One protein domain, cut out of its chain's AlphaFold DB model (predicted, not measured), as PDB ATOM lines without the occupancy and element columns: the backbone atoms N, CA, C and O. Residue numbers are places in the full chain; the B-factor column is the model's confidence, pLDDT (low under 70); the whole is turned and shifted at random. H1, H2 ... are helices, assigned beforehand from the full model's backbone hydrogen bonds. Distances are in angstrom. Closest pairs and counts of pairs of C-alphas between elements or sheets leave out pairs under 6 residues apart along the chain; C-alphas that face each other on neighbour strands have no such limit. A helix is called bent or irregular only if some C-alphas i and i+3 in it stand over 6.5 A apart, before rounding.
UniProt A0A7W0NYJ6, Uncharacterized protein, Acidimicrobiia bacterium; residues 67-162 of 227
ATOM      1  N   ASP A  67     149.490 129.428 213.078       71.12
ATOM      2  CA  ASP A  67     148.498 130.299 213.747       71.12
ATOM      3  C   ASP A  67     148.119 131.525 212.874       71.12
ATOM      4  O   ASP A  67     147.838 132.615 213.373       71.12
ATOM      5  N   ILE A  68     148.168 131.380 211.548       74.44
ATOM      6  CA  ILE A  68     147.968 132.447 210.574       74.44
ATOM      7  C   ILE A  68     146.470 132.569 210.304       74.44
ATOM      8  O   ILE A  68     145.852 131.608 209.837       74.44
ATOM      9  N   PRO A  69     145.856 133.738 210.547       81.12
ATOM     10  CA  PRO A  69     144.457 133.936 210.209       81.12
ATOM     11  C   PRO A  69     144.212 133.697 208.714       81.12
ATOM     12  O   PRO A  69     144.952 134.204 207.871       81.12
ATOM     13  N   GLN A  70     143.138 132.978 208.369       82.88
ATOM     14  CA  GLN A  70     142.813 132.637 206.974       82.88
ATOM     15  C   GLN A  70     142.720 133.876 206.068       82.88
ATOM     16  O   GLN A  70     143.147 133.833 204.924       82.88
ATOM     17  N   VAL A  71     142.249 135.010 206.597       81.69
ATOM     18  CA  VAL A  71     142.211 136.285 205.859       81.69
ATOM     19  C   VAL A  71     143.598 136.730 205.368       81.69
ATOM     20  O   VAL A  71     143.707 137.329 204.303       81.69
ATOM     21  N   CYS A  72     144.665 136.400 206.100       82.44
ATOM     22  CA  CYS A  72     146.041 136.692 205.706       82.44
ATOM     23  C   CYS A  72     146.514 135.746 204.600       82.44
ATOM     24  O   CYS A  72     147.188 136.173 203.667       82.44
ATOM     25  N   VAL A  73     146.136 134.470 204.701       82.06
ATOM     26  CA  VAL A  73     146.417 133.446 203.689       82.06
ATOM     27  C   VAL A  73     145.741 133.810 202.363       82.06
ATOM     28  O   VAL A  73     146.404 133.889 201.331       82.06
ATOM     29  N   ASP A  74     144.449 134.135 202.407       85.88
ATOM     30  CA  ASP A  74     143.669 134.546 201.238       85.88
ATOM     31  C   ASP A  74     144.219 135.846 200.625       85.88
ATOM     32  O   ASP A  74     144.289 135.979 199.405       85.88
ATOM     33  N   ALA A  75     144.671 136.803 201.448       86.06
ATOM     34  CA  ALA A  75     145.309 138.022 200.951       86.06
ATOM     35  C   ALA A  75     146.606 137.730 200.180       86.06
ATOM     36  O   ALA A  75     146.839 138.339 199.135       86.06
ATOM     37  N   VAL A  76     147.433 136.795 200.658       85.44
ATOM     38  CA  VAL A  76     148.662 136.373 199.967       85.44
ATOM     39  C   VAL A  76     148.341 135.664 198.650       85.44
ATOM     40  O   VAL A  76     148.991 135.930 197.640       85.44
ATOM     41  N   PHE A  77     147.334 134.795 198.625       87.38
ATOM     42  CA  PHE A  77     146.940 134.097 197.402       87.38
ATOM     43  C   PHE A  77     146.323 135.021 196.358       87.38
ATOM     44  O   PHE A  77     146.731 134.976 195.198       87.38
ATOM     45  N   ASP A  78     145.441 135.932 196.765       89.69
ATOM     46  CA  ASP A  78     144.892 136.939 195.857       89.69
ATOM     47  C   ASP A  78     145.993 137.883 195.333       89.69
ATOM     48  O   ASP A  78     145.947 138.298 194.175       89.69
ATOM     49  N   PHE A  79     147.027 138.175 196.133       89.44
ATOM     50  CA  PHE A  79     148.214 138.901 195.669       89.44
ATOM     51  C   PHE A  79     148.979 138.132 194.582       89.44
ATOM     52  O   PHE A  79     149.321 138.712 193.553       89.44
ATOM     53  N   ILE A  80     149.216 136.828 194.766       90.94
ATOM     54  CA  ILE A  80     149.895 135.980 193.771       90.94
ATOM     55  C   ILE A  80     149.105 135.932 192.456       90.94
ATOM     56  O   ILE A  80     149.683 136.130 191.386       90.94
ATOM     57  N   VAL A  81     147.788 135.724 192.529       93.19
ATOM     58  CA  VAL A  81     146.906 135.720 191.350       93.19
ATOM     59  C   VAL A  81     146.892 137.099 190.678       93.19
ATOM     60  O   VAL A  81     146.964 137.199 189.455       93.19
ATOM     61  N   GLY A  82     146.864 138.181 191.462       90.94
ATOM     62  CA  GLY A  82     146.927 139.552 190.955       90.94
ATOM     63  C   GLY A  82     148.258 139.909 190.285       90.94
ATOM     64  O   GLY A  82     148.278 140.718 189.357       90.94
ATOM     65  N   LEU A  83     149.366 139.297 190.717       89.56
ATOM     66  CA  LEU A  83     150.687 139.486 190.117       89.56
ATOM     67  C   LEU A  83     150.825 138.805 188.759       89.56
ATOM     68  O   LEU A  83     151.487 139.362 187.883       89.56
ATOM     69  N   GLU A  84     150.241 137.617 188.581       92.69
ATOM     70  CA  GLU A  84     150.402 136.801 187.373       92.69
ATOM     71  C   GLU A  84     150.289 137.588 186.056       92.69
ATOM     72  O   GLU A  84     151.233 137.516 185.267       92.69
ATOM     73  N   PRO A  85     149.235 138.386 185.788       94.00
ATOM     74  CA  PRO A  85     149.113 139.107 184.519       94.00
ATOM     75  C   PRO A  85     150.230 140.130 184.260       94.00
ATOM     76  O   PRO A  85     150.383 140.583 183.127       94.00
ATOM     77  N   LEU A  86     150.994 140.517 185.285       91.00
ATOM     78  CA  LEU A  86     152.105 141.463 185.176       91.00
ATOM     79  C   LEU A  86     153.438 140.763 184.906       91.00
ATOM     80  O   LEU A  86     154.280 141.299 184.192       91.00
ATOM     81  N   VAL A  87     153.639 139.587 185.505       90.25
ATOM     82  CA  VAL A  87     154.926 138.872 185.491       90.25
ATOM     83  C   VAL A  87     154.949 137.696 184.516       90.25
ATOM     84  O   VAL A  87     156.026 137.226 184.150       90.25
ATOM     85  N   ALA A  88     153.784 137.224 184.067       91.88
ATOM     86  CA  ALA A  88     153.683 136.124 183.125       91.88
ATOM     87  C   ALA A  88     154.388 136.473 181.806       91.88
ATOM     88  O   ALA A  88     154.021 137.414 181.103       91.88
ATOM     89  N   GLY A  89     155.404 135.681 181.461       86.06
ATOM     90  CA  GLY A  89     156.194 135.875 180.244       86.06
ATOM     91  C   GLY A  89     157.228 137.001 180.321       86.06
ATOM     92  O   GLY A  89     157.872 137.278 179.310       86.06
ATOM     93  N   PHE A  90     157.417 137.629 181.485       85.12
ATOM     94  CA  PHE A  90     158.527 138.550 181.698       85.12
ATOM     95  C   PHE A  90     159.850 137.770 181.732       85.12
ATOM     96  O   PHE A  90     160.005 136.811 182.490       85.12
ATOM     97  N   ASP A  91     160.811 138.169 180.899       86.00
ATOM     98  CA  ASP A  91     162.125 137.529 180.828       86.00
ATOM     99  C   ASP A  91     163.052 138.112 181.902       86.00
ATOM    100  O   ASP A  91     163.810 139.045 181.654       86.00
ATOM    101  N   PHE A  92     162.979 137.576 183.121       78.12
ATOM    102  CA  PHE A  92     163.784 138.059 184.249       78.12
ATOM    103  C   PHE A  92     165.301 137.944 184.017       78.12
ATOM    104  O   PHE A  92     166.069 138.726 184.586       78.12
ATOM    105  N   ASP A  93     165.747 137.025 183.161       75.88
ATOM    106  CA  ASP A  93     167.169 136.820 182.887       75.88
ATOM    107  C   ASP A  93     167.730 137.885 181.937       75.88
ATOM    108  O   ASP A  93     168.875 138.321 182.100       75.88
ATOM    109  N   ASN A  94     166.926 138.325 180.962       76.56
ATOM    110  CA  ASN A  94     167.376 139.236 179.905       76.56
ATOM    111  C   ASN A  94     166.734 140.627 179.934       76.56
ATOM    112  O   ASN A  94     167.159 141.489 179.163       76.56
ATOM    113  N   ALA A  95     165.757 140.875 180.808       70.75
ATOM    114  CA  ALA A  95     165.101 142.170 180.898       70.75
ATOM    115  C   ALA A  95     166.090 143.303 181.222       70.75
ATOM    116  O   ALA A  95     167.015 143.194 182.042       70.75
ATOM    117  N   THR A  96     165.872 144.427 180.551       72.50
ATOM    118  CA  THR A  96     166.574 145.689 180.762       72.50
ATOM    119  C   THR A  96     166.120 146.362 182.057       72.50
ATOM    120  O   THR A  96     165.069 146.053 182.620       72.50
ATOM    121  N   LEU A  97     166.906 147.332 182.538       63.81
ATOM    122  CA  LEU A  97     166.540 148.115 183.721       63.81
ATOM    123  C   LEU A  97     165.208 148.863 183.534       63.81
ATOM    124  O   LEU A  97     164.403 148.900 184.459       63.81
ATOM    125  N   GLU A  98     164.972 149.428 182.348       69.31
ATOM    126  CA  GLU A  98     163.730 150.143 182.030       69.31
ATOM    127  C   GLU A  98     162.520 149.196 182.086       69.31
ATOM    128  O   GLU A  98     161.518 149.519 182.720       69.31
ATOM    129  N   GLU A  99     162.631 147.984 181.531       74.12
ATOM    130  CA  GLU A  99     161.575 146.961 181.606       74.12
ATOM    131  C   GLU A  99     161.288 146.532 183.051       74.12
ATOM    132  O   GLU A  99     160.127 146.420 183.445       74.12
ATOM    133  N   TYR A 100     162.327 146.366 183.874       72.56
ATOM    134  CA  TYR A 100     162.169 146.088 185.303       72.56
ATOM    135  C   TYR A 100     161.491 147.237 186.063       72.56
ATOM    136  O   TYR A 100     160.660 146.986 186.934       72.56
ATOM    137  N   GLN A 101     161.821 148.494 185.756       70.44
ATOM    138  CA  GLN A 101     161.182 149.662 186.372       70.44
ATOM    139  C   GLN A 101     159.704 149.760 185.986       70.44
ATOM    140  O   GLN A 101     158.861 149.998 186.851       70.44
ATOM    141  N   LEU A 102     159.378 149.524 184.713       77.06
ATOM    142  CA  LEU A 102     157.994 149.472 184.245       77.06
ATOM    143  C   LEU A 102     157.211 148.359 184.946       77.06
ATOM    144  O   LEU A 102     156.088 148.598 185.389       77.06
ATOM    145  N   LEU A 103     157.819 147.180 185.115       80.19
ATOM    146  CA  LEU A 103     157.220 146.083 185.868       80.19
ATOM    147  C   LEU A 103     156.962 146.476 187.333       80.19
ATOM    148  O   LEU A 103     155.866 146.242 187.833       80.19
ATOM    149  N   GLN A 104     157.920 147.114 188.013       77.06
ATOM    150  CA  GLN A 104     157.739 147.574 189.398       77.06
ATOM    151  C   GLN A 104     156.599 148.588 189.530       77.06
ATOM    152  O   GLN A 104     155.772 148.461 190.427       77.06
ATOM    153  N   VAL A 105     156.511 149.562 188.618       76.19
ATOM    154  CA  VAL A 105     155.401 150.529 188.593       76.19
ATOM    155  C   VAL A 105     154.067 149.818 188.364       76.19
ATOM    156  O   VAL A 105     153.081 150.136 189.025       76.19
ATOM    157  N   ALA A 106     154.030 148.829 187.467       79.56
ATOM    158  CA  ALA A 106     152.826 148.052 187.197       79.56
ATOM    159  C   ALA A 106     152.378 147.195 188.396       79.56
ATOM    160  O   ALA A 106     151.187 146.935 188.535       79.56
ATOM    161  N   GLN A 107     153.304 146.789 189.271       83.69
ATOM    162  CA  GLN A 107     153.007 146.033 190.495       83.69
ATOM    163  C   GLN A 107     152.419 146.896 191.621       83.69
ATOM    164  O   GLN A 107     151.769 146.342 192.507       83.69
ATOM    165  N   VAL A 108     152.592 148.227 191.594       82.69
ATOM    166  CA  VAL A 108     152.140 149.135 192.670       82.69
ATOM    167  C   VAL A 108     150.663 148.941 193.040       82.69
ATOM    168  O   VAL A 108     150.403 148.725 194.218       82.69
ATOM    169  N   PRO A 109     149.692 148.908 192.106       84.88
ATOM    170  CA  PRO A 109     148.282 148.758 192.481       84.88
ATOM    171  C   PRO A 109     147.963 147.401 193.126       84.88
ATOM    172  O   PRO A 109     147.105 147.305 194.001       84.88
ATOM    173  N   VAL A 110     148.658 146.339 192.701       85.88
ATOM    174  CA  VAL A 110     148.507 144.992 193.275       85.88
ATOM    175  C   VAL A 110     149.076 144.965 194.695       85.88
ATOM    176  O   VAL A 110     148.462 144.398 195.597       85.88
ATOM    177  N   LEU A 111     150.215 145.630 194.908       80.38
ATOM    178  CA  LEU A 111     150.832 145.795 196.223       80.38
ATOM    179  C   LEU A 111     149.984 146.649 197.164       80.38
ATOM    180  O   LEU A 111     149.794 146.253 198.308       80.38
ATOM    181  N   GLU A 112     149.439 147.771 196.696       83.31
ATOM    182  CA  GLU A 112     148.530 148.616 197.478       83.31
ATOM    183  C   GLU A 112     147.288 147.825 197.901       83.31
ATOM    184  O   GLU A 112     146.970 147.766 199.085       83.31
ATOM    185  N   SER A 113     146.649 147.105 196.969       83.62
ATOM    186  CA  SER A 113     145.487 146.270 197.295       83.62
ATOM    187  C   SER A 113     145.816 145.155 198.291       83.62
ATOM    188  O   SER A 113     144.960 144.781 199.099       83.62
ATOM    189  N   PHE A 114     147.028 144.603 198.227       85.19
ATOM    190  CA  PHE A 114     147.508 143.628 199.193       85.19
ATOM    191  C   PHE A 114     147.716 144.264 200.573       85.19
ATOM    192  O   PHE A 114     147.178 143.750 201.552       85.19
ATOM    193  N   VAL A 115     148.409 145.404 200.655       82.00
ATOM    194  CA  VAL A 115     148.633 146.153 201.905       82.00
ATOM    195  C   VAL A 115     147.309 146.543 202.560       82.00
ATOM    196  O   VAL A 115     147.118 146.231 203.732       82.00
ATOM    197  N   ASP A 116     146.363 147.105 201.808       83.56
ATOM    198  CA  ASP A 116     145.042 147.502 202.316       83.56
ATOM    199  C   ASP A 116     144.302 146.326 202.980       83.56
ATOM    200  O   ASP A 116     143.615 146.477 203.995       83.56
ATOM    201  N   ARG A 117     144.457 145.120 202.424       80.25
ATOM    202  CA  ARG A 117     143.869 143.896 202.981       80.25
ATOM    203  C   ARG A 117     144.588 143.412 204.234       80.25
ATOM    204  O   ARG A 117     143.938 142.856 205.116       80.25
ATOM    205  N   LEU A 118     145.901 143.621 204.323       77.94
ATOM    206  CA  LEU A 118     146.682 143.264 205.505       77.94
ATOM    207  C   LEU A 118     146.459 144.231 206.671       77.94
ATOM    208  O   LEU A 118     146.378 143.775 207.809       77.94
ATOM    209  N   GLU A 119     146.340 145.534 206.408       73.56
ATOM    210  CA  GLU A 119     146.098 146.562 207.434       73.56
ATOM    211  C   GLU A 119     144.737 146.393 208.126       73.56
ATOM    212  O   GLU A 119     144.573 146.751 209.293       73.56
ATOM    213  N   GLY A 120     143.765 145.798 207.433       64.50
ATOM    214  CA  GLY A 120     142.461 145.450 207.995       64.50
ATOM    215  C   GLY A 120     142.455 144.225 208.924       64.50
ATOM    216  O   GLY A 120     141.404 143.934 209.501       64.50
ATOM    217  N   GLY A 121     143.572 143.499 209.074       61.91
ATOM    218  CA  GLY A 121     143.653 142.248 209.838       61.91
ATOM    219  C   GLY A 121     144.854 142.152 210.787       61.91
ATOM    220  O   GLY A 121     145.771 142.965 210.761       61.91
ATOM    221  N   GLU A 122     144.900 141.098 211.609       66.62
ATOM    222  CA  GLU A 122     146.045 140.765 212.490       66.62
ATOM    223  C   GLU A 122     147.254 140.190 211.704       66.62
ATOM    224  O   GLU A 122     148.085 139.456 212.233       66.62
ATOM    225  N   CYS A 123     147.359 140.496 210.408       69.44
ATOM    226  CA  CYS A 123     148.256 139.827 209.466       69.44
ATOM    227  C   CYS A 123     149.683 140.380 209.452       69.44
ATOM    228  O   CYS A 123     150.623 139.683 209.065       69.44
ATOM    229  N   MET A 124     149.850 141.637 209.857       65.06
ATOM    230  CA  MET A 124     151.114 142.361 209.737       65.06
ATOM    231  C   MET A 124     152.237 141.758 210.588       65.06
ATOM    232  O   MET A 124     153.376 141.680 210.130       65.06
ATOM    233  N   GLU A 125     151.928 141.269 211.790       63.66
ATOM    234  CA  GLU A 125     152.919 140.617 212.659       63.66
ATOM    235  C   GLU A 125     153.346 139.244 212.121       63.66
ATOM    236  O   GLU A 125     154.508 138.855 212.235       63.66
ATOM    237  N   VAL A 126     152.420 138.540 211.469       56.56
ATOM    238  CA  VAL A 126     152.630 137.196 210.923       56.56
ATOM    239  C   VAL A 126     153.462 137.230 209.639       56.56
ATOM    240  O   VAL A 126     154.360 136.410 209.451       56.56
ATOM    241  N   ILE A 127     153.203 138.204 208.765       59.22
ATOM    242  CA  ILE A 127     153.858 138.337 207.454       59.22
ATOM    243  C   ILE A 127     155.234 139.022 207.559       59.22
ATOM    244  O   ILE A 127     156.099 138.851 206.693       59.22
ATOM    245  N   ALA A 128     155.483 139.770 208.638       54.62
ATOM    246  CA  ALA A 128     156.769 140.422 208.865       54.62
ATOM    247  C   ALA A 128     157.922 139.422 209.096       54.62
ATOM    248  O   ALA A 128     159.076 139.715 208.755       54.62
ATOM    249  N   ALA A 129     157.634 138.232 209.632       54.38
ATOM    250  CA  ALA A 129     158.638 137.212 209.903       54.38
ATOM    251  C   ALA A 129     158.897 136.335 208.657       54.38
ATOM    252  O   ALA A 129     157.986 135.665 208.174       54.38
ATOM    253  N   PRO A 130     160.129 136.288 208.111       55.00
ATOM    254  CA  PRO A 130     160.444 135.375 207.016       55.00
ATOM    255  C   PRO A 130     160.284 133.917 207.466       55.00
ATOM    256  O   PRO A 130     161.058 133.437 208.293       55.00
ATOM    257  N   ASN A 131     159.314 133.209 206.886       66.38
ATOM    258  CA  ASN A 131     159.125 131.778 207.084       66.38
ATOM    259  C   ASN A 131     159.374 131.030 205.757       66.38
ATOM    260  O   ASN A 131     158.586 131.178 204.820       66.38
ATOM    261  N   PRO A 132     160.448 130.227 205.648       66.56
ATOM    262  CA  PRO A 132     160.760 129.497 204.419       66.56
ATOM    263  C   PRO A 132     159.703 128.445 204.048       66.56
ATOM    264  O   PRO A 132     159.602 128.105 202.874       66.56
ATOM    265  N   ALA A 133     158.901 127.959 205.006       68.81
ATOM    266  CA  ALA A 133     157.786 127.057 204.718       68.81
ATOM    267  C   ALA A 133     156.667 127.773 203.943       68.81
ATOM    268  O   ALA A 133     156.196 127.254 202.939       68.81
ATOM    269  N   ILE A 134     156.339 129.012 204.332       72.69
ATOM    270  CA  ILE A 134     155.344 129.840 203.628       72.69
ATOM    271  C   ILE A 134     155.795 130.116 202.191       72.69
ATOM    272  O   ILE A 134     154.992 130.043 201.270       72.69
ATOM    273  N   ALA A 135     157.087 130.384 201.975       76.88
ATOM    274  CA  ALA A 135     157.613 130.617 200.630       76.88
ATOM    275  C   ALA A 135     157.431 129.396 199.707       76.88
ATOM    276  O   ALA A 135     157.048 129.562 198.552       76.88
ATOM    277  N   ALA A 136     157.664 128.179 200.212       80.50
ATOM    278  CA  ALA A 136     157.450 126.956 199.440       80.50
ATOM    279  C   ALA A 136     155.964 126.738 199.106       80.50
ATOM    280  O   ALA A 136     155.634 126.410 197.970       80.50
ATOM    281  N   GLU A 137     155.072 126.987 200.064       82.56
ATOM    282  CA  GLU A 137     153.624 126.850 199.872       82.56
ATOM    283  C   GLU A 137     153.059 127.909 198.910       82.56
ATOM    284  O   GLU A 137     152.187 127.603 198.102       82.56
ATOM    285  N   MET A 138     153.599 129.133 198.915       84.19
ATOM    286  CA  MET A 138     153.270 130.158 197.915       84.19
ATOM    287  C   MET A 138     153.647 129.716 196.495       84.19
ATOM    288  O   MET A 138     152.880 129.947 195.562       84.19
ATOM    289  N   VAL A 139     154.808 129.073 196.325       86.44
ATOM    290  CA  VAL A 139     155.238 128.536 195.024       86.44
ATOM    291  C   VAL A 139     154.353 127.361 194.600       86.44
ATOM    292  O   VAL A 139     153.920 127.324 193.453       86.44
ATOM    293  N   GLU A 140     154.039 126.433 195.506       87.50
ATOM    294  CA  GLU A 140     153.150 125.294 195.223       87.50
ATOM    295  C   GLU A 140     151.737 125.754 194.829       87.50
ATOM    296  O   GLU A 140     151.173 125.277 193.841       87.50
ATOM    297  N   PHE A 141     151.190 126.742 195.540       88.19
ATOM    298  CA  PHE A 141     149.931 127.384 195.175       88.19
ATOM    299  C   PHE A 141     150.013 128.022 193.781       88.19
ATOM    300  O   PHE A 141     149.171 127.751 192.923       88.19
ATOM    301  N   ALA A 142     151.055 128.820 193.523       90.38
ATOM    302  CA  ALA A 142     151.232 129.497 192.243       90.38
ATOM    303  C   ALA A 142     151.369 128.517 191.075       90.38
ATOM    304  O   ALA A 142     150.820 128.766 190.011       90.38
ATOM    305  N   GLN A 143     152.022 127.367 191.256       91.12
ATOM    306  CA  GLN A 143     152.105 126.340 190.211       91.12
ATOM    307  C   GLN A 143     150.728 125.870 189.719       91.12
ATOM    308  O   GLN A 143     150.609 125.460 188.563       91.12
ATOM    309  N   THR A 144     149.706 125.932 190.575       91.94
ATOM    310  CA  THR A 144     148.342 125.497 190.253       91.94
ATOM    311  C   THR A 144     147.462 126.660 189.799       91.94
ATOM    312  O   THR A 144     146.823 126.566 188.753       91.94
ATOM    313  N   GLU A 145     147.437 127.748 190.568       91.38
ATOM    314  CA  GLU A 145     146.457 128.829 190.399       91.38
ATOM    315  C   GLU A 145     147.003 130.039 189.623       91.38
ATOM    316  O   GLU A 145     146.223 130.835 189.112       91.38
ATOM    317  N   ALA A 146     148.329 130.184 189.525       92.38
ATOM    318  CA  ALA A 146     148.992 131.331 188.901       92.38
ATOM    319  C   ALA A 146     150.362 130.953 188.285       92.38
ATOM    320  O   ALA A 146     151.400 131.496 188.691       92.38
ATOM    321  N   PRO A 147     150.424 129.980 187.351       92.00
ATOM    322  CA  PRO A 147     151.685 129.398 186.885       92.00
ATOM    323  C   PRO A 147     152.638 130.427 186.261       92.00
ATOM    324  O   PRO A 147     153.856 130.250 186.319       92.00
ATOM    325  N   GLY A 148     152.118 131.525 185.701       87.19
ATOM    326  CA  GLY A 148     152.927 132.628 185.184       87.19
ATOM    327  C   GLY A 148     153.689 133.409 186.263       87.19
ATOM    328  O   GLY A 148     154.688 134.052 185.946       87.19
ATOM    329  N   ALA A 149     153.268 133.329 187.529       90.19
ATOM    330  CA  ALA A 149     153.918 133.988 188.660       90.19
ATOM    331  C   ALA A 149     155.063 133.175 189.284       90.19
ATOM    332  O   ALA A 149     155.864 133.740 190.029       90.19
ATOM    333  N   VAL A 150     155.186 131.880 188.969       87.94
ATOM    334  CA  VAL A 150     156.163 130.973 189.602       87.94
ATOM    335  C   VAL A 150     157.594 131.493 189.472       87.94
ATOM    336  O   VAL A 150     158.279 131.620 190.481       87.94
ATOM    337  N   ALA A 151     158.024 131.878 188.266       81.19
ATOM    338  CA  ALA A 151     159.384 132.378 188.042       81.19
ATOM    339  C   ALA A 151     159.682 133.648 188.860       81.19
ATOM    340  O   ALA A 151     160.777 133.808 189.397       81.19
ATOM    341  N   TYR A 152     158.694 134.536 189.007       84.00
ATOM    342  CA  TYR A 152     158.821 135.725 189.845       84.00
ATOM    343  C   TYR A 152     158.897 135.361 191.333       84.00
ATOM    344  O   TYR A 152     159.746 135.885 192.043       84.00
ATOM    345  N   LEU A 153     158.079 134.426 191.823       84.69
ATOM    346  CA  LEU A 153     158.135 133.979 193.220       84.69
ATOM    347  C   LEU A 153     159.452 133.267 193.557       84.69
ATOM    348  O   LEU A 153     160.034 133.523 194.610       84.69
ATOM    349  N   GLU A 154     159.960 132.431 192.652       82.62
ATOM    350  CA  GLU A 154     161.277 131.800 192.780       82.62
ATOM    351  C   GLU A 154     162.400 132.848 192.786       82.62
ATOM    352  O   GLU A 154     163.335 132.746 193.585       82.62
ATOM    353  N   LEU A 155     162.276 133.907 191.973       78.50
ATOM    354  CA  LEU A 155     163.176 135.059 192.007       78.50
ATOM    355  C   LEU A 155     163.144 135.758 193.371       78.50
ATOM    356  O   LEU A 155     164.198 135.996 193.961       78.50
ATOM    357  N   LEU A 156     161.954 136.043 193.911       78.06
ATOM    358  CA  LEU A 156     161.794 136.648 195.239       78.06
ATOM    359  C   LEU A 156     162.359 135.750 196.354       78.06
ATOM    360  O   LEU A 156     162.960 136.244 197.314       78.06
ATOM    361  N   GLN A 157     162.212 134.430 196.234       75.69
ATOM    362  CA  GLN A 157     162.790 133.477 197.180       75.69
ATOM    363  C   GLN A 157     164.320 133.466 197.090       75.69
ATOM    364  O   GLN A 157     164.988 133.553 198.125       75.69
ATOM    365  N   ALA A 158     164.886 133.440 195.883       71.38
ATOM    366  CA  ALA A 158     166.327 133.549 195.669       71.38
ATOM    367  C   ALA A 158     166.877 134.874 196.225       71.38
ATOM    368  O   ALA A 158     167.914 134.881 196.890       71.38
ATOM    369  N   MET A 159     166.138 135.974 196.045       67.56
ATOM    370  CA  MET A 159     166.444 137.283 196.629       67.56
ATOM    371  C   MET A 159     166.479 137.257 198.152       67.56
ATOM    372  O   MET A 159     167.356 137.867 198.757       67.56
ATOM    373  N   SER A 160     165.552 136.537 198.783       65.19
ATOM    374  CA  SER A 160     165.488 136.437 200.243       65.19
ATOM    375  C   SER A 160     166.679 135.695 200.866       65.19
ATOM    376  O   SER A 160     166.949 135.869 202.053       65.19
ATOM    377  N   GLY A 161     167.396 134.890 200.073       63.69
ATOM    378  CA  GLY A 161     168.623 134.203 200.479       63.69
ATOM    379  C   GLY A 161     169.892 135.046 200.330       63.69
ATOM    380  O   GLY A 161     170.968 134.597 200.731       63.69
ATOM    381  N   LEU A 162     169.796 136.248 199.754       66.44
ATOM    382  CA  LEU A 162     170.937 137.146 199.624       66.44
ATOM    383  C   LEU A 162     171.279 137.755 200.993       66.44
ATOM    384  O   LEU A 162     170.376 138.181 201.714       66.44
TER     385      LEU A 162
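Overview. This is residues 67 to 162 of the 227 residues of an uncharacterized protein of Acidimicrobiia bacterium (UniProt A0A7W0NYJ6). What does one see first in this model? A long bent helix, H2, folds back beside H1, which lies in the middle, and a helical hairpin of H4 and H5 crosses H1 on another side. H3 is a short helix near the beginning of H1, while residues 93 to 98, of which 97 and 98 belong to H2, stick out at the opposite end. What is it made of? The printed part has 96 residues with five named helices, in the order H1, H2, H3, H4, H5, and no named strand; the class is all helix. How compact is it? The whole is compact, with a radius of gyration of the C-alphas of 13.5 A, and the C-alphas span 40 by 27 by 25 A along the three main axes.

Along the chain. Where does the longest helix run? H2 holds residues 97 to 119, and by its hydrogen bonds it was assigned as one helix, but it is bent: C-alphas 106 and 109 are 7.0 A apart. Its arm H2a, residues 97 to 106, begins with C-alpha 97 at (166.540, 148.115, 183.721) and is 14.1 A long from first to last C-alpha; its arm H2b, residues 109 to 119, is 15.3 A long. Where is the helix before it? H1, residues 70 to 87, begins with C-alpha 70 at (142.813, 132.637, 206.974) and is 25.4 A long. It is irregular, but only just: C-alphas 82 and 85 are 6.8 A apart. Which helices follow? H3 holds residues 123 to 128 and is 8.6 A long, and H4, residues 132 to 145, is 20.0 A long. H5, residues 147 to 160, is 20.5 A long and ends with C-alpha 160 at (165.488, 136.437, 200.243); it is irregular, with C-alphas 148 and 151 at 7.1 A.

Arrangement. How do the arms H2a and H2b stand to H1? Their own lines stand at a steep tilt of 49 degrees. H2b touches H1 at a shallow tilt of 7 degrees, opposite ways, and the closest C-alphas are those of Phe 79 and Phe 114, 5.9 A apart. H1 and H2a form a helical hairpin and only just touch, with 3 pairs of C-alphas within 8 A, the closest those of Leu 86 and Leu 103 at 6.9 A; H1 does so with residues 86 to 87 alone. What else touches H1, the hub? H4 touches residues 77 to 81 alone of H1, at a steep tilt of 59 degrees, with the C-alphas of Ile 80 and Ala 142 closest at 6.8 A. H5 touches H1 about perpendicular, at 74 degrees, through residues 147 to 152 of H5 and 80 to 87 of H1 alone; the closest C-alphas are those of Glu 84 and Ala 149, 4.7 A apart. How do the remaining helices stand? H4 and H5 form a helical hairpin at a shallow tilt of 15 degrees, opposite ways, with the C-alphas of Ala 142 and Val 150 closest at 5.8 A. H3 is close to H1 but not clearly touching, the C-alphas of Cys 72 and Cys 123 being closest at 5.4 A. Among the pairs that are apart are H2b and H4, and H2a and H5. What do the backbones show? In H2a, H2b and H3 each O i to N i+4 pair is within hydrogen-bond range; in H1 12 of 14 are, in H4 9 of 10 and in H5 8 of 10.

Size, cuts and confidence. How far does it reach? The two C-alphas farthest apart are those of Asp 67 and Thr 96, at 40.6 A. Is the printed part continuous? It has no cut, and no link is long: H1 to H2 is short, with 9 residues, and the other three are tight. Where is confidence low? The mean pLDDT of the printed part is 79.0, and residues 97 to 98, 120 to 133 and 159 to 162 are under 70.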